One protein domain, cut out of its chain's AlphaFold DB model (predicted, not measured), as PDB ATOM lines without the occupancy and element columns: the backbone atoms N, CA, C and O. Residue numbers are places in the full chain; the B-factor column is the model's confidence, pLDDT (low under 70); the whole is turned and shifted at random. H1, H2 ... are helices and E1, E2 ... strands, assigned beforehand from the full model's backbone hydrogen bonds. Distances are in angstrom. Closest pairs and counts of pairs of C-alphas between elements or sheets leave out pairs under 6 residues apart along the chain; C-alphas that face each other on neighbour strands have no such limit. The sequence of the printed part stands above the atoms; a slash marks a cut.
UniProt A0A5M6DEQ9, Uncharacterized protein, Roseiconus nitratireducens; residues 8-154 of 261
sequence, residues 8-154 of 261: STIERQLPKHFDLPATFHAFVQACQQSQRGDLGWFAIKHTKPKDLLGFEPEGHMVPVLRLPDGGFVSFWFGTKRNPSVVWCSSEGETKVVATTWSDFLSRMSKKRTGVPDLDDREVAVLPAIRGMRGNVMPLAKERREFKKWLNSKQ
ATOM      1  N   SER A   8      31.524  40.417  34.073       94.56
ATOM      2  CA  SER A   8      32.687  41.134  34.614       94.56
ATOM      3  C   SER A   8      32.478  41.651  36.042       94.56
ATOM      4  O   SER A   8      33.438  41.808  36.795       94.56
ATOM      5  N   THR A   9      31.228  41.906  36.449       93.44
ATOM      6  CA  THR A   9      30.919  42.313  37.830       93.44
ATOM      7  C   THR A   9      31.089  41.167  38.818       93.44
ATOM      8  O   THR A   9      31.454  41.419  39.959       93.44
ATOM      9  N   ILE A  10      30.860  39.926  38.381       94.81
ATOM     10  CA  ILE A  10      31.049  38.712  39.180       94.81
ATOM     11  C   ILE A  10      32.540  38.397  39.268       94.81
ATOM     12  O   ILE A  10      33.061  38.232  40.366       94.81
ATOM     13  N   GLU A  11      33.236  38.374  38.128       94.31
ATOM     14  CA  GLU A  11      34.658  38.010  38.038       94.31
ATOM     15  C   GLU A  11      35.549  38.891  38.919       94.31
ATOM     16  O   GLU A  11      36.438  38.393  39.602       94.31
ATOM     17  N   ARG A  12      35.254  40.196  38.999       93.56
ATOM     18  CA  ARG A  12      35.976  41.135  39.878       93.56
ATOM     19  C   ARG A  12      35.837  40.838  41.374       93.56
ATOM     20  O   ARG A  12      36.620  41.368  42.154       93.56
ATOM     21  N   GLN A  13      34.822  40.075  41.774       93.25
ATOM     22  CA  GLN A  13      34.523  39.760  43.175       93.25
ATOM     23  C   GLN A  13      35.003  38.362  43.574       93.25
ATOM     24  O   GLN A  13      34.923  38.000  44.747       93.25
ATOM     25  N   LEU A  14      35.490  37.566  42.618       92.38
ATOM     26  CA  LEU A  14      36.002  36.234  42.907       92.38
ATOM     27  C   LEU A  14      37.310  36.314  43.707       92.38
ATOM     28  O   LEU A  14      38.108  37.240  43.525       92.38
ATOM     29  N   PRO A  15      37.573  35.331  44.584       90.88
ATOM     30  CA  PRO A  15      38.884  35.186  45.203       90.88
ATOM     31  C   PRO A  15      39.993  35.096  44.142       90.88
ATOM     32  O   PRO A  15      39.823  34.422  43.133       90.88
ATOM     33  N   LYS A  16      41.167  35.695  44.401       87.69
ATOM     34  CA  LYS A  16      42.292  35.814  43.438       87.69
ATOM     35  C   LYS A  16      42.755  34.510  42.766       87.69
ATOM     36  O   LYS A  16      43.448  34.569  41.760       87.69
ATOM     37  N   HIS A  17      42.451  33.353  43.350       86.62
ATOM     38  CA  HIS A  17      42.881  32.034  42.869       86.62
ATOM     39  C   HIS A  17      41.713  31.171  42.384       86.62
ATOM     40  O   HIS A  17      41.842  29.950  42.321       86.62
ATOM     41  N   PHE A  18      40.556  31.782  42.134       90.62
ATOM     42  CA  PHE A  18      39.370  31.074  41.698       90.62
ATOM     43  C   PHE A  18      38.844  31.658  40.393       90.62
ATOM     44  O   PHE A  18      38.355  32.786  40.357       90.62
ATOM     45  N   ASP A  19      38.879  30.830  39.357       92.25
ATOM     46  CA  ASP A  19      38.233  31.102  38.082       92.25
ATOM     47  C   ASP A  19      36.836  30.478  38.053       92.25
ATOM     48  O   ASP A  19      36.575  29.438  38.670       92.25
ATOM     49  N   LEU A  20      35.924  31.099  37.305       93.62
ATOM     50  CA  LEU A  20      34.604  30.519  37.088       93.62
ATOM     51  C   LEU A  20      34.726  29.162  36.374       93.62
ATOM     52  O   LEU A  20      35.510  29.016  35.435       93.62
ATOM     53  N   PRO A  21      33.922  28.154  36.760       92.38
ATOM     54  CA  PRO A  21      33.917  26.874  36.064       92.38
ATOM     55  C   PRO A  21      33.582  27.044  34.576       92.38
ATOM     56  O   PRO A  21      32.689  27.812  34.222       92.38
ATOM     57  N   ALA A  22      34.186  26.245  33.693       92.62
ATOM     58  CA  ALA A  22      33.843  26.249  32.262       92.62
ATOM     59  C   ALA A  22      32.336  26.015  32.009       92.62
ATOM     60  O   ALA A  22      31.740  26.600  31.106       92.62
ATOM     61  N   THR A  23      31.689  25.212  32.859       93.56
ATOM     62  CA  THR A  23      30.237  24.982  32.843       93.56
ATOM     63  C   THR A  23      29.418  26.221  33.219       93.56
ATOM     64  O   THR A  23      28.262  26.322  32.820       93.56
ATOM     65  N   PHE A  24      29.990  27.183  33.948       95.19
ATOM     66  CA  PHE A  24      29.377  28.489  34.196       95.19
ATOM     67  C   PHE A  24      29.379  29.338  32.926       95.19
ATOM     68  O   PHE A  24      28.334  29.849  32.539       95.19
ATOM     69  N   HIS A  25      30.505  29.417  32.214       94.88
ATOM     70  CA  HIS A  25      30.564  30.136  30.937       94.88
ATOM     71  C   HIS A  25      29.629  29.527  29.884       94.88
ATOM     72  O   HIS A  25      28.910  30.256  29.206       94.88
ATOM     73  N   ALA A  26      29.563  28.196  29.799       93.94
ATOM     74  CA  ALA A  26      28.618  27.516  28.915       93.94
ATOM     75  C   ALA A  26      27.147  27.791  29.293       93.94
ATOM     76  O   ALA A  26      26.306  27.960  28.413       93.94
ATOM     77  N   PHE A  27      26.833  27.896  30.590       94.69
ATOM     78  CA  PHE A  27      25.508  28.322  31.051       94.69
ATOM     79  C   PHE A  27      25.195  29.771  30.651       94.69
ATOM     80  O   PHE A  27      24.117  30.046  30.134       94.69
ATOM     81  N   VAL A  28      26.150  30.694  30.816       95.44
ATOM     82  CA  VAL A  28      26.005  32.091  30.375       95.44
ATOM     83  C   VAL A  28      25.737  32.163  28.869       95.44
ATOM     84  O   VAL A  28      24.844  32.892  28.442       95.44
ATOM     85  N   GLN A  29      26.463  31.378  28.070       94.56
ATOM     86  CA  GLN A  29      26.255  31.291  26.624       94.56
ATOM     87  C   GLN A  29      24.851  30.775  26.280       94.56
ATOM     88  O   GLN A  29      24.188  31.334  25.405       94.56
ATOM     89  N   ALA A  30      24.358  29.762  26.998       92.94
ATOM     90  CA  ALA A  30      22.985  29.292  26.843       92.94
ATOM     91  C   ALA A  30      21.964  30.402  27.155       92.94
ATOM     92  O   ALA A  30      21.061  30.647  26.357       92.94
ATOM     93  N   CYS A  31      22.146  31.157  28.245       93.75
ATOM     94  CA  CYS A  31      21.285  32.299  28.579       93.75
ATOM     95  C   CYS A  31      21.283  33.395  27.498       93.75
ATOM     96  O   CYS A  31      20.256  34.031  27.275       93.75
ATOM     97  N   GLN A  32      22.399  33.634  26.802       94.56
ATOM     98  CA  GLN A  32      22.443  34.598  25.690       94.56
ATOM     99  C   GLN A  32      21.562  34.151  24.509       94.56
ATOM    100  O   GLN A  32      20.936  34.974  23.829       94.56
ATOM    101  N   GLN A  33      21.480  32.841  24.280       93.25
ATOM    102  CA  GLN A  33      20.720  32.244  23.182       93.25
ATOM    103  C   GLN A  33      19.228  32.087  23.519       93.25
ATOM    104  O   GLN A  33      18.392  32.271  22.638       93.25
ATOM    105  N   SER A  34      18.878  31.883  24.788       91.19
ATOM    106  CA  SER A  34      17.495  31.726  25.268       91.19
ATOM    107  C   SER A  34      16.734  33.048  25.463       91.19
ATOM    108  O   SER A  34      17.313  34.141  25.429       91.19
ATOM    109  N   GLN A  35      15.416  32.966  25.648       91.31
ATOM    110  CA  GLN A  35      14.592  34.034  26.218       91.31
ATOM    111  C   GLN A  35      14.563  33.904  27.747       91.31
ATOM    112  O   GLN A  35      14.686  32.816  28.303       91.31
ATOM    113  N   ARG A  36      14.423  35.032  28.448       88.69
ATOM    114  CA  ARG A  36      14.208  35.057  29.899       88.69
ATOM    115  C   ARG A  36      12.902  34.327  30.216       88.69
ATOM    116  O   ARG A  36      11.885  34.688  29.640       88.69
ATOM    117  N   GLY A  37      12.968  33.355  31.126       86.62
ATOM    118  CA  GLY A  37      11.871  32.432  31.443       86.62
ATOM    119  C   GLY A  37      12.194  30.989  31.040       86.62
ATOM    120  O   GLY A  37      11.948  30.072  31.823       86.62
ATOM    121  N   ASP A  38      12.886  30.789  29.908       88.62
ATOM    122  CA  ASP A  38      13.225  29.452  29.387       88.62
ATOM    123  C   ASP A  38      14.028  28.627  30.398       88.62
ATOM    124  O   ASP A  38      13.751  27.458  30.663       88.62
ATOM    125  N   LEU A  39      15.050  29.254  30.979       87.94
ATOM    126  CA  LEU A  39      15.939  28.633  31.954       87.94
ATOM    127  C   LEU A  39      15.537  29.007  33.385       87.94
ATOM    128  O   LEU A  39      16.242  28.639  34.309       87.94
ATOM    129  N   GLY A  40      14.430  29.723  33.585       89.06
ATOM    130  CA  GLY A  40      14.020  30.302  34.866       89.06
ATOM    131  C   GLY A  40      14.177  31.821  34.906       89.06
ATOM    132  O   GLY A  40      14.707  32.450  33.976       89.06
ATOM    133  N   TRP A  41      13.704  32.418  35.995       89.94
ATOM    134  CA  TRP A  41      13.561  33.863  36.123       89.94
ATOM    135  C   TRP A  41      14.712  34.456  36.930       89.94
ATOM    136  O   TRP A  41      14.680  34.492  38.149       89.94
ATOM    137  N   PHE A  42      15.755  34.947  36.259       94.31
ATOM    138  CA  PHE A  42      16.902  35.552  36.947       94.31
ATOM    139  C   PHE A  42      17.680  36.531  36.060       94.31
ATOM    140  O   PHE A  42      17.449  36.641  34.855       94.31
ATOM    141  N   ALA A  43      18.633  37.231  36.674       96.12
ATOM    142  CA  ALA A  43      19.695  37.989  36.020       96.12
ATOM    143  C   ALA A  43      21.069  37.454  36.455       96.12
ATOM    144  O   ALA A  43      21.256  37.110  37.619       96.12
ATOM    145  N   ILE A  44      22.050  37.428  35.552       96.94
ATOM    146  CA  ILE A  44      23.432  37.030  35.854       96.94
ATOM    147  C   ILE A  44      24.237  38.288  36.164       96.94
ATOM    148  O   ILE A  44      24.784  38.931  35.267       96.94
ATOM    149  N   LYS A  45      24.283  38.684  37.433       95.06
ATOM    150  CA  LYS A  45      25.017  39.876  37.877       95.06
ATOM    151  C   LYS A  45      25.377  39.781  39.347       95.06
ATOM    152  O   LYS A  45      24.656  39.165  40.132       95.06
ATOM    153  N   HIS A  46      26.457  40.456  39.722       92.38
ATOM    154  CA  HIS A  46      26.811  40.583  41.123       92.38
ATOM    155  C   HIS A  46      25.765  41.416  41.879       92.38
ATOM    156  O   HIS A  46      25.280  42.438  41.388       92.38
ATOM    157  N   THR A  47      25.445  40.974  43.092       88.81
ATOM    158  CA  THR A  47      24.628  41.698  44.072       88.81
ATOM    159  C   THR A  47      25.389  41.696  45.391       88.81
ATOM    160  O   THR A  47      26.073  40.721  45.694       88.81
ATOM    161  N   LYS A  48      25.303  42.786  46.161       87.88
ATOM    162  CA  LYS A  48      25.994  42.890  47.447       87.88
ATOM    163  C   LYS A  48      25.383  41.881  48.430       87.88
ATOM    164  O   LYS A  48      24.203  42.005  48.744       87.88
ATOM    165  N   PRO A  49      26.151  40.902  48.945       85.62
ATOM    166  CA  PRO A  49      25.603  39.880  49.838       85.62
ATOM    167  C   PRO A  49      25.066  40.452  51.151       85.62
ATOM    168  O   PRO A  49      24.105  39.926  51.710       85.62
ATOM    169  N   LYS A  50      25.699  41.531  51.634       82.75
ATOM    170  CA  LYS A  50      25.360  42.200  52.892       82.75
ATOM    171  C   LYS A  50      23.884  42.592  52.966       82.75
ATOM    172  O   LYS A  50      23.306  42.524  54.046       82.75
ATOM    173  N   ASP A  51      23.283  42.947  51.832       74.31
ATOM    174  CA  ASP A  51      21.910  43.447  51.775       74.31
ATOM    175  C   ASP A  51      20.877  42.391  52.204       74.31
ATOM    176  O   ASP A  51      19.824  42.785  52.703       74.31
ATOM    177  N   LEU A  52      21.189  41.091  52.052       77.38
ATOM    178  CA  LEU A  52      20.335  39.970  52.483       77.38
ATOM    179  C   LEU A  52      20.880  39.216  53.703       77.38
ATOM    180  O   LEU A  52      20.109  38.709  54.507       77.38
ATOM    181  N   LEU A  53      22.205  39.117  53.864       81.44
ATOM    182  CA  LEU A  53      22.801  38.393  54.997       81.44
ATOM    183  C   LEU A  53      22.799  39.209  56.301       81.44
ATOM    184  O   LEU A  53      22.972  38.644  57.381       81.44
ATOM    185  N   GLY A  54      22.688  40.538  56.214       76.19
ATOM    186  CA  GLY A  54      22.823  41.455  57.352       76.19
ATOM    187  C   GLY A  54      24.254  41.575  57.901       76.19
ATOM    188  O   GLY A  54      24.504  42.303  58.856       76.19
ATOM    189  N   PHE A  55      25.227  40.881  57.310       81.94
ATOM    190  CA  PHE A  55      26.645  40.990  57.647       81.94
ATOM    191  C   PHE A  55      27.507  40.891  56.386       81.94
ATOM    192  O   PHE A  55      27.063  40.416  55.340       81.94
ATOM    193  N   GLU A  56      28.752  41.352  56.479       85.81
ATOM    194  CA  GLU A  56      29.710  41.252  55.381       85.81
ATOM    195  C   GLU A  56      30.338  39.847  55.366       85.81
ATOM    196  O   GLU A  56      31.003  39.479  56.336       85.81
ATOM    197  N   PRO A  57      30.168  39.034  54.307       86.94
ATOM    198  CA  PRO A  57      30.712  37.677  54.270       86.94
ATOM    199  C   PRO A  57      32.224  37.613  53.992       86.94
ATOM    200  O   PRO A  57      32.729  36.518  53.772       86.94
ATOM    201  N   GLU A  58      32.953  38.737  53.976       84.62
ATOM    202  CA  GLU A  58      34.429  38.804  53.880       84.62
ATOM    203  C   GLU A  58      35.024  38.006  52.698       84.62
ATOM    204  O   GLU A  58      36.056  37.350  52.814       84.62
ATOM    205  N   GLY A  59      34.352  38.020  51.542       84.62
ATOM    206  CA  GLY A  59      34.794  37.277  50.354       84.62
ATOM    207  C   GLY A  59      34.500  35.770  50.383       84.62
ATOM    208  O   GLY A  59      34.851  35.061  49.441       84.62
ATOM    209  N   HIS A  60      33.807  35.264  51.408       90.25
ATOM    210  CA  HIS A  60      33.315  33.881  51.429       90.25
ATOM    211  C   HIS A  60      32.094  33.659  50.536       90.25
ATOM    212  O   HIS A  60      31.704  32.512  50.330       90.25
ATOM    213  N   MET A  61      31.463  34.719  50.031       93.25
ATOM    214  CA  MET A  61      30.282  34.611  49.181       93.25
ATOM    215  C   MET A  61      30.379  35.519  47.967       93.25
ATOM    216  O   MET A  61      30.635  36.714  48.105       93.25
ATOM    217  N   VAL A  62      30.101  34.958  46.792       95.06
ATOM    218  CA  VAL A  62      30.036  35.699  45.529       95.06
ATOM    219  C   VAL A  62      28.709  35.399  44.830       95.06
ATOM    220  O   VAL A  62      28.573  34.350  44.194       95.06
ATOM    221  N   PRO A  63      27.714  36.299  44.952       95.75
ATOM    222  CA  PRO A  63      26.439  36.192  44.258       95.75
ATOM    223  C   PRO A  63      26.626  36.222  42.748       95.75
ATOM    224  O   PRO A  63      27.343  37.075  42.217       95.75
ATOM    225  N   VAL A  64      25.964  35.285  42.077       96.94
ATOM    226  CA  VAL A  64      26.082  35.040  40.637       96.94
ATOM    227  C   VAL A  64      24.760  35.134  39.891       96.94
ATOM    228  O   VAL A  64      24.762  35.555  38.735       96.94
ATOM    229  N   LEU A  65      23.639  34.798  40.537       96.81
ATOM    230  CA  LEU A  65      22.297  34.980  39.982       96.81
ATOM    231  C   LEU A  65      21.483  35.861  40.922       96.81
ATOM    232  O   LEU A  65      21.463  35.602  42.121       96.81
ATOM    233  N   ARG A  66      20.787  36.860  40.384       95.56
ATOM    234  CA  ARG A  66      19.773  37.636  41.102       95.56
ATOM    235  C   ARG A  66      18.386  37.172  40.684       95.56
ATOM    236  O   ARG A  66      18.104  37.128  39.485       95.56
ATOM    237  N   LEU A  67      17.561  36.853  41.668       94.31
ATOM    238  CA  LEU A  67      16.200  36.362  41.499       94.31
ATOM    239  C   LEU A  67      15.186  37.528  41.509       94.31
ATOM    240  O   LEU A  67      15.562  38.658  41.852       94.31
ATOM    241  N   PRO A  68      13.936  37.312  41.056       90.31
ATOM    242  CA  PRO A  68      12.919  38.354  40.940       90.31
ATOM    243  C   PRO A  68      12.402  38.819  42.303       90.31
ATOM    244  O   PRO A  68      12.122  40.005  42.447       90.31
ATOM    245  N   ASP A  69      12.364  37.919  43.290       86.25
ATOM    246  CA  ASP A  69      12.033  38.203  44.694       86.25
ATOM    247  C   ASP A  69      13.035  39.168  45.361       86.25
ATOM    248  O   ASP A  69      12.757  39.745  46.403       86.25
ATOM    249  N   GLY A  70      14.201  39.396  44.747       87.56
ATOM    250  CA  GLY A  70      15.301  40.176  45.316       87.56
ATOM    251  C   GLY A  70      16.380  39.311  45.971       87.56
ATOM    252  O   GLY A  70      17.455  39.825  46.287       87.56
ATOM    253  N   GLY A  71      16.131  38.007  46.083       91.81
ATOM    254  CA  GLY A  71      17.070  36.977  46.480       91.81
ATOM    255  C   GLY A  71      18.225  36.788  45.496       91.81
ATOM    256  O   GLY A  71      18.298  37.377  44.408       91.81
ATOM    257  N   PHE A  72      19.169  35.929  45.871       95.44
ATOM    258  CA  PHE A  72      20.277  35.556  45.002       95.44
ATOM    259  C   PHE A  72      20.739  34.112  45.181       95.44
ATOM    260  O   PHE A  72      20.586  33.487  46.230       95.44
ATOM    261  N   VAL A  73      21.398  33.606  44.142       97.06
ATOM    262  CA  VAL A  73      22.226  32.399  44.187       97.06
ATOM    263  C   VAL A  73      23.689  32.813  44.190       97.06
ATOM    264  O   VAL A  73      24.092  33.702  43.438       97.06
ATOM    265  N   SER A  74      24.494  32.173  45.030       96.81
ATOM    266  CA  SER A  74      25.875  32.563  45.299       96.81
ATOM    267  C   SER A  74      26.813  31.366  45.377       96.81
ATOM    268  O   SER A  74      26.427  30.282  45.821       96.81
ATOM    269  N   PHE A  75      28.066  31.583  44.982       96.44
ATOM    270  CA  PHE A  75      29.167  30.706  45.353       96.44
ATOM    271  C   PHE A  75      29.549  30.953  46.803       96.44
ATOM    272  O   PHE A  75      29.914  32.069  47.162       96.44
ATOM    273  N   TRP A  76      29.513  29.906  47.621       95.88
ATOM    274  CA  TRP A  76      29.992  29.937  48.995       95.88
ATOM    275  C   TRP A  76      31.334  29.209  49.123       95.88
ATOM    276  O   TRP A  76      31.431  27.988  48.982       95.88
ATOM    277  N   PHE A  77      32.374  29.974  49.440       92.88
ATOM    278  CA  PHE A  77      33.751  29.535  49.646       92.88
ATOM    279  C   PHE A  77      33.974  29.104  51.103       92.88
ATOM    280  O   PHE A  77      34.814  29.652  51.823       92.88
ATOM    281  N   GLY A  78      33.195  28.113  51.551       79.62
ATOM    282  CA  GLY A  78      33.363  27.485  52.866       79.62
ATOM    283  C   GLY A  78      34.656  26.671  52.975       79.62
ATOM    284  O   GLY A  78      35.290  26.630  54.027       79.62
ATOM    285  N   THR A  79      35.094  26.074  51.862       69.06
ATOM    286  CA  THR A  79      36.395  25.404  51.729       69.06
ATOM    287  C   THR A  79      37.142  25.938  50.507       69.06
ATOM    288  O   THR A  79      36.530  26.363  49.530       69.06
ATOM    289  N   LYS A  80      38.481  25.915  50.539       63.47
ATOM    290  CA  LYS A  80      39.323  26.551  49.506       63.47
ATOM    291  C   LYS A  80      39.243  25.911  48.111       63.47
ATOM    292  O   LYS A  80      39.763  26.501  47.176       63.47
ATOM    293  N   ARG A  81      38.689  24.698  47.960       70.25
ATOM    294  CA  ARG A  81      38.849  23.908  46.721       70.25
ATOM    295  C   ARG A  81      37.641  23.898  45.794       70.25
ATOM    296  O   ARG A  81      37.854  23.889  44.594       70.25
ATOM    297  N   ASN A  82      36.415  23.889  46.313       84.19
ATOM    298  CA  ASN A  82      35.204  23.866  45.490       84.19
ATOM    299  C   ASN A  82      34.086  24.628  46.209       84.19
ATOM    300  O   ASN A  82      33.626  24.147  47.250       84.19
ATOM    301  N   PRO A  83      33.646  25.792  45.699       93.50
ATOM    302  CA  PRO A  83      32.544  26.504  46.317       93.50
ATOM    303  C   PRO A  83      31.240  25.735  46.118       93.50
ATOM    304  O   PRO A  83      30.913  25.291  45.011       93.50
ATOM    305  N   SER A  84      30.478  25.612  47.200       95.81
ATOM    306  CA  SER A  84      29.093  25.161  47.124       95.81
ATOM    307  C   SER A  84      28.210  26.277  46.581       95.81
ATOM    308  O   SER A  84      28.582  27.451  46.601       95.81
ATOM    309  N   VAL A  85      27.027  25.915  46.100       96.94
ATOM    310  CA  VAL A  85      26.036  26.876  45.624       96.94
ATOM    311  C   VAL A  85      24.969  27.036  46.693       96.94
ATOM    312  O   VAL A  85      24.358  26.054  47.130       96.94
ATOM    313  N   VAL A  86      24.760  28.275  47.121       96.88
ATOM    314  CA  VAL A  86      23.777  28.640  48.142       96.88
ATOM    315  C   VAL A  86      22.742  29.585  47.560       96.88
ATOM    316  O   VAL A  86      23.052  30.390  46.686       96.88
ATOM    317  N   TRP A  87      21.520  29.474  48.053       96.44
ATOM    318  CA  TRP A  87      20.436  30.407  47.796       96.44
ATOM    319  C   TRP A  87      20.173  31.219  49.061       96.44
ATOM    320  O   TRP A  87      20.205  30.669  50.168       96.44
ATOM    321  N   CYS A  88      19.950  32.514  48.872       93.38
ATOM    322  CA  CYS A  88      19.499  33.453  49.884       93.38
ATOM    323  C   CYS A  88      18.226  34.124  49.360       93.38
ATOM    324  O   CYS A  88      18.292  34.778  48.316       93.38
ATOM    325  N   SER A  89      17.095  33.945  50.039       90.19
ATOM    326  CA  SER A  89      15.843  34.623  49.692       90.19
ATOM    327  C   SER A  89      15.861  36.083  50.147       90.19
ATOM    328  O   SER A  89      16.674  36.470  50.995       90.19
ATOM    329  N   SER A  90      14.955  36.891  49.601       84.12
ATOM    330  CA  SER A  90      14.698  38.251  50.096       84.12
ATOM    331  C   SER A  90      14.293  38.279  51.572       84.12
ATOM    332  O   SER A  90      14.689  39.185  52.299       84.12
ATOM    333  N   GLU A  91      13.588  37.239  52.021       79.94
ATOM    334  CA  GLU A  91      13.106  37.050  53.396       79.94
ATOM    335  C   GLU A  91      14.190  36.540  54.367       79.94
ATOM    336  O   GLU A  91      13.907  36.203  55.517       79.94
ATOM    337  N   GLY A  92      15.443  36.422  53.912       78.12
ATOM    338  CA  GLY A  92      16.564  35.972  54.739       78.12
ATOM    339  C   GLY A  92      16.653  34.452  54.932       78.12
ATOM    340  O   GLY A  92      17.504  33.981  55.694       78.12
ATOM    341  N   GLU A  93      15.836  33.654  54.232       86.94
ATOM    342  CA  GLU A  93      16.038  32.205  54.178       86.94
ATOM    343  C   GLU A  93      17.357  31.916  53.462       86.94
ATOM    344  O   GLU A  93      17.654  32.474  52.406       86.94
ATOM    345  N   THR A  94      18.167  31.022  54.024       91.56
ATOM    346  CA  THR A  94      19.444  30.639  53.423       91.56
ATOM    347  C   THR A  94      19.603  29.126  53.386       91.56
ATOM    348  O   THR A  94      19.328  28.416  54.358       91.56
ATOM    349  N   LYS A  95      20.059  28.598  52.247       94.00
ATOM    350  CA  LYS A  95      20.148  27.150  52.035       94.00
ATOM    351  C   LYS A  95      21.221  26.783  51.024       94.00
ATOM    352  O   LYS A  95      21.347  27.402  49.974       94.00
ATOM    353  N   VAL A  96      21.947  25.698  51.292       96.44
ATOM    354  CA  VAL A  96      22.790  25.058  50.271       96.44
ATOM    355  C   VAL A  96      21.892  24.309  49.292       96.44
ATOM    356  O   VAL A  96      21.165  23.383  49.685       96.44
ATOM    357  N   VAL A  97      21.971  24.706  48.024       96.75
ATOM    358  CA  VAL A  97      21.194  24.140  46.915       96.75
ATOM    359  C   VAL A  97      22.022  23.187  46.060       96.75
ATOM    360  O   VAL A  97      21.445  22.301  45.440       96.75
ATOM    361  N   ALA A  98      23.354  23.296  46.071       95.81
ATOM    362  CA  ALA A  98      24.239  22.329  45.424       95.81
ATOM    363  C   ALA A  98      25.639  22.291  46.047       95.81
ATOM    364  O   ALA A  98      26.109  23.275  46.615       95.81
ATOM    365  N   THR A  99      26.337  21.172  45.881       94.06
ATOM    366  CA  THR A  99      27.737  21.005  46.326       94.06
ATOM    367  C   THR A  99      28.750  21.696  45.411       94.06
ATOM    368  O   THR A  99      29.828  22.077  45.859       94.06
ATOM    369  N   THR A 100      28.410  21.858  44.129       93.25
ATOM    370  CA  THR A 100      29.230  22.474  43.076       93.25
ATOM    371  C   THR A 100      28.328  23.129  42.029       93.25
ATOM    372  O   THR A 100      27.130  22.845  41.973       93.25
ATOM    373  N   TRP A 101      28.896  23.943  41.132       94.25
ATOM    374  CA  TRP A 101      28.139  24.499  40.002       94.25
ATOM    375  C   TRP A 101      27.567  23.423  39.066       94.25
ATOM    376  O   TRP A 101      26.429  23.525  38.619       94.25
ATOM    377  N   SER A 102      28.321  22.352  38.787       92.75
ATOM    378  CA  SER A 102      27.803  21.268  37.939       92.75
ATOM    379  C   SER A 102      26.648  20.524  38.608       92.75
ATOM    380  O   SER A 102      25.703  20.155  37.916       92.75
ATOM    381  N   ASP A 103      26.715  20.290  39.922       93.62
ATOM    382  CA  ASP A 103      25.607  19.700  40.686       93.62
ATOM    383  C   ASP A 103      24.385  20.633  40.668       93.62
ATOM    384  O   ASP A 103      23.261  20.173  40.488       93.62
ATOM    385  N   PHE A 104      24.600  21.950  40.744       94.81
ATOM    386  CA  PHE A 104      23.533  22.945  40.634       94.81
ATOM    387  C   PHE A 104      22.811  22.868  39.288       94.81
ATOM    388  O   PHE A 104      21.594  22.715  39.274       94.81
ATOM    389  N   LEU A 105      23.539  22.866  38.166       93.44
ATOM    390  CA  LEU A 105      22.938  22.711  36.835       93.44
ATOM    391  C   LEU A 105      22.190  21.373  36.687       93.44
ATOM    392  O   LEU A 105      21.099  21.321  36.115       93.44
ATOM    393  N   SER A 106      22.720  20.289  37.258       92.06
ATOM    394  CA  SER A 106      22.056  18.977  37.271       92.06
ATOM    395  C   SER A 106      20.780  18.956  38.116       92.06
ATOM    396  O   SER A 106      19.825  18.261  37.776       92.06
ATOM    397  N   ARG A 107      20.727  19.718  39.211       93.06
ATOM    398  CA  ARG A 107      19.519  19.879  40.037       93.06
ATOM    399  C   ARG A 107      18.493  20.766  39.356       93.06
ATOM    400  O   ARG A 107      17.318  20.411  39.320       93.06
ATOM    401  N   MET A 108      18.958  21.857  38.764       91.62
ATOM    402  CA  MET A 108      18.156  22.784  37.984       91.62
ATOM    403  C   MET A 108      17.505  22.059  36.808       91.62
ATOM    404  O   MET A 108      16.286  22.086  36.687       91.62
ATOM    405  N   SER A 109      18.256  21.287  36.011       89.38
ATOM    406  CA  SER A 109      17.689  20.501  34.898       89.38
ATOM    407  C   SER A 109      16.594  19.532  35.346       89.38
ATOM    408  O   SER A 109      15.655  19.301  34.591       89.38
ATOM    409  N   LYS A 110      16.661  19.036  36.583       89.19
ATOM    410  CA  LYS A 110      15.728  18.053  37.140       89.19
ATOM    411  C   LYS A 110      14.575  18.635  37.952       89.19
ATOM    412  O   LYS A 110      13.818  17.837  38.501       89.19
ATOM    413  N   LYS A 111      14.425  19.956  38.085       90.25
ATOM    414  CA  LYS A 111      13.305  20.491  38.878       90.25
ATOM    415  C   LYS A 111      13.577  20.474  40.395       90.25
ATOM    416  O   LYS A 111      12.635  20.320  41.160       90.25
ATOM    417  N   ARG A 112      14.844  20.365  40.829       91.94
ATOM    418  CA  ARG A 112      15.243  19.874  42.174       91.94
ATOM    419  C   ARG A 112      16.237  20.783  42.896       91.94
ATOM    420  O   ARG A 112      17.022  20.307  43.729       91.94
ATOM    421  N   THR A 113      16.253  22.071  42.570       91.94
ATOM    422  CA  THR A 113      17.047  23.036  43.346       91.94
ATOM    423  C   THR A 113      16.399  23.302  44.705       91.94
ATOM    424  O   THR A 113      17.101  23.499  45.700       91.94
ATOM    425  N   GLY A 114      15.067  23.197  44.767       91.38
ATOM    426  CA  GLY A 114      14.263  23.611  45.906       91.38
ATOM    427  C   GLY A 114      14.170  25.132  46.018       91.38
ATOM    428  O   GLY A 114      14.025  25.608  47.140       91.38
ATOM    429  N   VAL A 115      14.326  25.846  44.896       91.00
ATOM    430  CA  VAL A 115      14.175  27.301  44.753       91.00
ATOM    431  C   VAL A 115      13.048  27.542  43.743       91.00
ATOM    432  O   VAL A 115      13.241  27.206  42.570       91.00
ATOM    433  N   PRO A 116      11.895  28.097  44.161       87.12
ATOM    434  CA  PRO A 116      10.722  28.244  43.298       87.12
ATOM    435  C   PRO A 116      11.026  28.919  41.956       87.12
ATOM    436  O   PRO A 116      10.761  28.320  40.923       87.12
ATOM    437  N   ASP A 117      11.719  30.062  41.950       85.56
ATOM    438  CA  ASP A 117      12.020  30.830  40.723       85.56
ATOM    439  C   ASP A 117      12.902  30.102  39.690       85.56
ATOM    440  O   ASP A 117      12.988  30.500  38.522       85.56
ATOM    441  N   LEU A 118      13.620  29.064  40.125       88.00
ATOM    442  CA  LEU A 118      14.502  28.265  39.271       88.00
ATOM    443  C   LEU A 118      13.853  26.952  38.836       88.00
ATOM    444  O   LEU A 118      14.172  26.427  37.765       88.00
ATOM    445  N   ASP A 119      12.981  26.405  39.679       88.31
ATOM    446  CA  ASP A 119      12.265  25.166  39.411       88.31
ATOM    447  C   ASP A 119      10.974  25.434  38.593       88.31
ATOM    448  O   ASP A 119      10.591  24.614  37.745       88.31
ATOM    449  N   ASP A 120      10.362  26.613  38.751       82.50
ATOM    450  CA  ASP A 120       9.208  27.104  37.991       82.50
ATOM    451  C   ASP A 120       9.630  27.805  36.689       82.50
ATOM    452  O   ASP A 120       9.590  29.024  36.522       82.50
ATOM    453  N   ARG A 121      10.139  26.995  35.761       78.50
ATOM    454  CA  ARG A 121      10.522  27.427  34.411       78.50
ATOM    455  C   ARG A 121       9.511  26.995  33.355       78.50
ATOM    456  O   ARG A 121       8.968  25.885  33.436       78.50
ATOM    457  N   GLU A 122       9.373  27.833  32.328       73.94
ATOM    458  CA  GLU A 122       8.455  27.637  31.198       73.94
ATOM    459  C   GLU A 122       8.857  26.444  30.321       73.94
ATOM    460  O   GLU A 122       8.007  25.697  29.838       73.94
ATOM    461  N   VAL A 123      10.164  26.209  30.152       73.31
ATOM    462  CA  VAL A 123      10.675  25.110  29.322       73.31
ATOM    463  C   VAL A 123      11.054  23.911  30.188       73.31
ATOM    464  O   VAL A 123      11.743  24.017  31.201       73.31
ATOM    465  N   ALA A 124      10.640  22.710  29.782       63.44
ATOM    466  CA  ALA A 124      10.872  21.497  30.565       63.44
ATOM    467  C   ALA A 124      12.348  21.062  30.626       63.44
ATOM    468  O   ALA A 124      12.740  20.408  31.594       63.44
ATOM    469  N   VAL A 125      13.182  21.432  29.650       73.69
ATOM    470  CA  VAL A 125      14.533  20.877  29.460       73.69
ATOM    471  C   VAL A 125      15.579  21.990  29.387       73.69
ATOM    472  O   VAL A 125      15.446  22.915  28.593       73.69
ATOM    473  N   LEU A 126      16.642  21.888  30.197       77.19
ATOM    474  CA  LEU A 126      17.814  22.758  30.043       77.19
ATOM    475  C   LEU A 126      18.628  22.343  28.811       77.19
ATOM    476  O   LEU A 126      18.772  21.144  28.561       77.19
ATOM    477  N   PRO A 127      19.230  23.301  28.086       78.94
ATOM    478  CA  PRO A 127      20.143  22.996  26.997       78.94
ATOM    479  C   PRO A 127      21.315  22.148  27.498       78.94
ATOM    480  O   PRO A 127      21.758  22.265  28.646       78.94
ATOM    481  N   ALA A 128      21.822  21.278  26.627       80.62
ATOM    482  CA  ALA A 128      22.926  20.390  26.954       80.62
ATOM    483  C   ALA A 128      24.212  21.199  27.195       80.62
ATOM    484  O   ALA A 128      24.879  21.642  26.262       80.62
ATOM    485  N   ILE A 129      24.575  21.380  28.464       82.94
ATOM    486  CA  ILE A 129      25.813  22.056  28.857       82.94
ATOM    487  C   ILE A 129      26.939  21.023  28.930       82.94
ATOM    488  O   ILE A 129      26.922  20.103  29.754       82.94
ATOM    489  N   ARG A 130      27.947  21.178  28.065       78.00
ATOM    490  CA  ARG A 130      29.123  20.298  28.029       78.00
ATOM    491  C   ARG A 130      29.812  20.268  29.397       78.00
ATOM    492  O   ARG A 130      30.131  21.309  29.960       78.00
ATOM    493  N   GLY A 131      30.071  19.066  29.914       73.44
ATOM    494  CA  GLY A 131      30.727  18.862  31.212       73.44
ATOM    495  C   GLY A 131      29.778  18.778  32.413       73.44
ATOM    496  O   GLY A 131      30.247  18.534  33.525       73.44
ATOM    497  N   MET A 132      28.463  18.919  32.212       79.81
ATOM    498  CA  MET A 132      27.472  18.656  33.255       79.81
ATOM    499  C   MET A 132      27.442  17.153  33.585       79.81
ATOM    500  O   MET A 132      27.115  16.324  32.737       79.81
ATOM    501  N   ARG A 133      27.800  16.782  34.821       68.62
ATOM    502  CA  ARG A 133      27.704  15.391  35.300       68.62
ATOM    503  C   ARG A 133      26.292  15.119  35.816       68.62
ATOM    504  O   ARG A 133      25.826  15.817  36.707       68.62
ATOM    505  N   GLY A 134      25.626  14.082  35.306       65.69
ATOM    506  CA  GLY A 134      24.210  13.796  35.597       65.69
ATOM    507  C   GLY A 134      23.872  13.369  37.036       65.69
ATOM    508  O   GLY A 134      22.688  13.242  37.368       65.69
ATOM    509  N   ASN A 135      24.869  13.168  37.901       79.19
ATOM    510  CA  ASN A 135      24.658  12.698  39.269       79.19
ATOM    511  C   ASN A 135      24.463  13.875  40.226       79.19
ATOM    512  O   ASN A 135      25.294  14.774  40.300       79.19
ATOM    513  N   VAL A 136      23.356  13.832  40.966       87.44
ATOM    514  CA  VAL A 136      23.035  14.800  42.016       87.44
ATOM    515  C   VAL A 136      23.750  14.379  43.297       87.44
ATOM    516  O   VAL A 136      23.605  13.237  43.732       87.44
ATOM    517  N   MET A 137      24.514  15.284  43.902       88.06
ATOM    518  CA  MET A 137      25.326  14.985  45.088       88.06
ATOM    519  C   MET A 137      24.536  15.215  46.387       88.06
ATOM    520  O   MET A 137      23.696  16.116  46.432       88.06
ATOM    521  N   PRO A 138      24.759  14.439  47.465       92.38
ATOM    522  CA  PRO A 138      24.114  14.692  48.756       92.38
ATOM    523  C   PRO A 138      24.547  16.050  49.335       92.38
ATOM    524  O   PRO A 138      25.698  16.433  49.185       92.38
ATOM    525  N   LEU A 139      23.632  16.765  50.007       93.88
ATOM    526  CA  LEU A 139      23.871  18.129  50.534       93.88
ATOM    527  C   LEU A 139      24.003  18.200  52.059       93.88
ATOM    528  O   LEU A 139      24.142  19.284  52.621       93.88
ATOM    529  N   ALA A 140      23.841  17.077  52.763       93.31
ATOM    530  CA  ALA A 140      23.690  17.083  54.219       93.31
ATOM    531  C   ALA A 140      24.921  17.667  54.931       93.31
ATOM    532  O   ALA A 140      24.787  18.436  55.885       93.31
ATOM    533  N   LYS A 141      26.121  17.336  54.441       92.44
ATOM    534  CA  LYS A 141      27.383  17.814  55.005       92.44
ATOM    535  C   LYS A 141      27.540  19.320  54.792       92.44
ATOM    536  O   LYS A 141      27.770  20.046  55.755       92.44
ATOM    537  N   GLU A 142      27.346  19.779  53.563       93.06
ATOM    538  CA  GLU A 142      27.503  21.170  53.142       93.06
ATOM    539  C   GLU A 142      26.485  22.059  53.855       93.06
ATOM    540  O   GLU A 142      26.840  23.124  54.349       93.06
ATOM    541  N   ARG A 143      25.233  21.602  54.005       94.69
ATOM    542  CA  ARG A 143      24.203  22.312  54.784       94.69
ATOM    543  C   ARG A 143      24.616  22.510  56.240       94.69
ATOM    544  O   ARG A 143      24.425  23.595  56.785       94.69
ATOM    545  N   ARG A 144      25.187  21.481  56.873       93.69
ATOM    546  CA  ARG A 144      25.670  21.563  58.258       93.69
ATOM    547  C   ARG A 144      26.842  22.535  58.386       93.69
ATOM    548  O   ARG A 144      26.869  23.327  59.325       93.69
ATOM    549  N   GLU A 145      27.795  22.485  57.459       93.50
ATOM    550  CA  GLU A 145      28.950  23.388  57.445       93.50
ATOM    551  C   GLU A 145      28.533  24.839  57.184       93.50
ATOM    552  O   GLU A 145      28.966  25.733  57.909       93.50
ATOM    553  N   PHE A 146      27.632  25.068  56.227       93.75
ATOM    554  CA  PHE A 146      27.097  26.392  55.919       93.75
ATOM    555  C   PHE A 146      26.339  26.985  57.105       93.75
ATOM    556  O   PHE A 146      26.606  28.116  57.497       93.75
ATOM    557  N   LYS A 147      25.470  26.199  57.753       92.88
ATOM    558  CA  LYS A 147      24.762  26.627  58.967       92.88
ATOM    559  C   LYS A 147      25.731  26.971  60.099       92.88
ATOM    560  O   LYS A 147      25.560  27.983  60.770       92.88
ATOM    561  N   LYS A 148      26.775  26.157  60.304       92.12
ATOM    562  CA  LYS A 148      27.819  26.444  61.301       92.12
ATOM    563  C   LYS A 148      28.541  27.757  60.988       92.12
ATOM    564  O   LYS A 148      28.780  28.544  61.898       92.12
ATOM    565  N   TRP A 149      28.873  27.993  59.720       92.25
ATOM    566  CA  TRP A 149      29.506  29.229  59.272       92.25
ATOM    567  C   TRP A 149      28.595  30.447  59.471       92.25
ATOM    568  O   TRP A 149      29.033  31.412  60.095       92.25
ATOM    569  N   LEU A 150      27.325  30.376  59.055       90.19
ATOM    570  CA  LEU A 150      26.334  31.434  59.282       90.19
ATOM    571  C   LEU A 150      26.236  31.794  60.765       90.19
ATOM    572  O   LEU A 150      26.413  32.952  61.127       90.19
ATOM    573  N   ASN A 151      26.065  30.797  61.635       87.69
ATOM    574  CA  ASN A 151      25.974  31.012  63.080       87.69
ATOM    575  C   ASN A 151      27.249  31.634  63.673       87.69
ATOM    576  O   ASN A 151      27.178  32.349  64.665       87.69
ATOM    577  N   SER A 152      28.421  31.360  63.090       87.12
ATOM    578  CA  SER A 152      29.686  31.953  63.542       87.12
ATOM    579  C   SER A 152      29.874  33.410  63.112       87.12
ATOM    580  O   SER A 152      30.701  34.110  63.695       87.12
ATOM    581  N   LYS A 153      29.143  33.849  62.079       85.12
ATOM    582  CA  LYS A 153      29.231  35.194  61.496       85.12
ATOM    583  C   LYS A 153      28.062  36.094  61.883       85.12
ATOM    584  O   LYS A 153      28.217  37.312  61.835       85.12
ATOM    585  N   GLN A 154      26.924  35.522  62.275       72.69
ATOM    586  CA  GLN A 154      25.815  36.298  62.819       72.69
ATOM    587  C   GLN A 154      26.294  37.108  64.034       72.69
ATOM    588  O   GLN A 154      27.032  36.571  64.872       72.69
TER     589      GLN A 154
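Overview. This is residues 8 to 154 of the 261 residues of an uncharacterized protein of Roseiconus nitratireducens (UniProt A0A5M6DEQ9). A strongly twisted sheet of four strands forms the core, with H6 packed over E3 and E4 on one face and H4 over E4 on the other. H2 lies beyond H4 and off the sheet, while the short helices H1 and H3 only graze the sheet and two long unnamed stretches, residues 34 to 49 and 120 to 139, run round the outside. The 147 printed residues hold six named helices and four named strands, in the order H1 H2 H3 E1 E2 E3 E4 H4 H5 H6; the antiparallel sheet runs E1 E2 E3 E4. The class is mixed, helices and strands, with under half of the residues in named elements. The whole is compact, with a radius of gyration of the C-alphas of 14.3 A and spans of 39 by 30 by 29 A.

Along the chain. H1 is residues 8 to 11, beginning at C-alpha 8 (32.687, 41.134, 34.614). H2, residues 22 to 33, is 17.0 A long, and H3 is residues 50 to 53. E1, residues 61 to 66, is 13.6 A long and begins at C-alpha 61 (30.282, 34.611, 49.181). E2 is residues 72 to 76, 11.9 A; E3 is 84 to 88, 13.0 A; E4 is 94 to 98, 12.5 A. H4, residues 101 to 109, is 12.3 A long, and H5 is residues 116 to 119. H6, residues 140 to 153, is 20.3 A long and ends at C-alpha 153 (29.231, 35.194, 61.496).

Arrangement. E1 to E4 form a meander, each strand the antiparallel neighbour of the one before, in three hairpins. N 64 and O 73 of E1 and E2 are 2.8 A apart, N 74 and O 86 of E2 and E3 2.8 A, and N 87 and O 95 of E3 and E4 2.8 A, within hydrogen-bond range. H6 and H4 on opposite faces make three layers with the sheet. H6 has a height of 8.6 A over the sheet; its closest C-alphas to E4 are Arg 143 and Val 96, 5.5 A. H4, at 8.8 A, lies over E4, with Phe 104 and Ala 98 the closest C-alphas, 4.9 A. H2 and H4 only just touch, only at their ends, with 3 pairs of C-alphas within 8 A, the closest Thr 23 and Ser 102, 6.8 A. H5 is close to H4 but not clearly touching, with the C-alphas of Asp 119 and Met 108 6.5 A apart. In H2, H4 and H6 every O i to N i+4 pair is within hydrogen-bond range; H1, H3 and H5 are too short for such a pair.

Size, cuts and confidence. The C-alphas farthest apart, Gln 33 and Ser 152, are 41.3 A apart. The printed part has no cut; the links H2 to H3 and H5 to H6 are long. Mean pLDDT of the printed part is 88.8, with residues 79 to 80, 124 and 133 to 134 under 70.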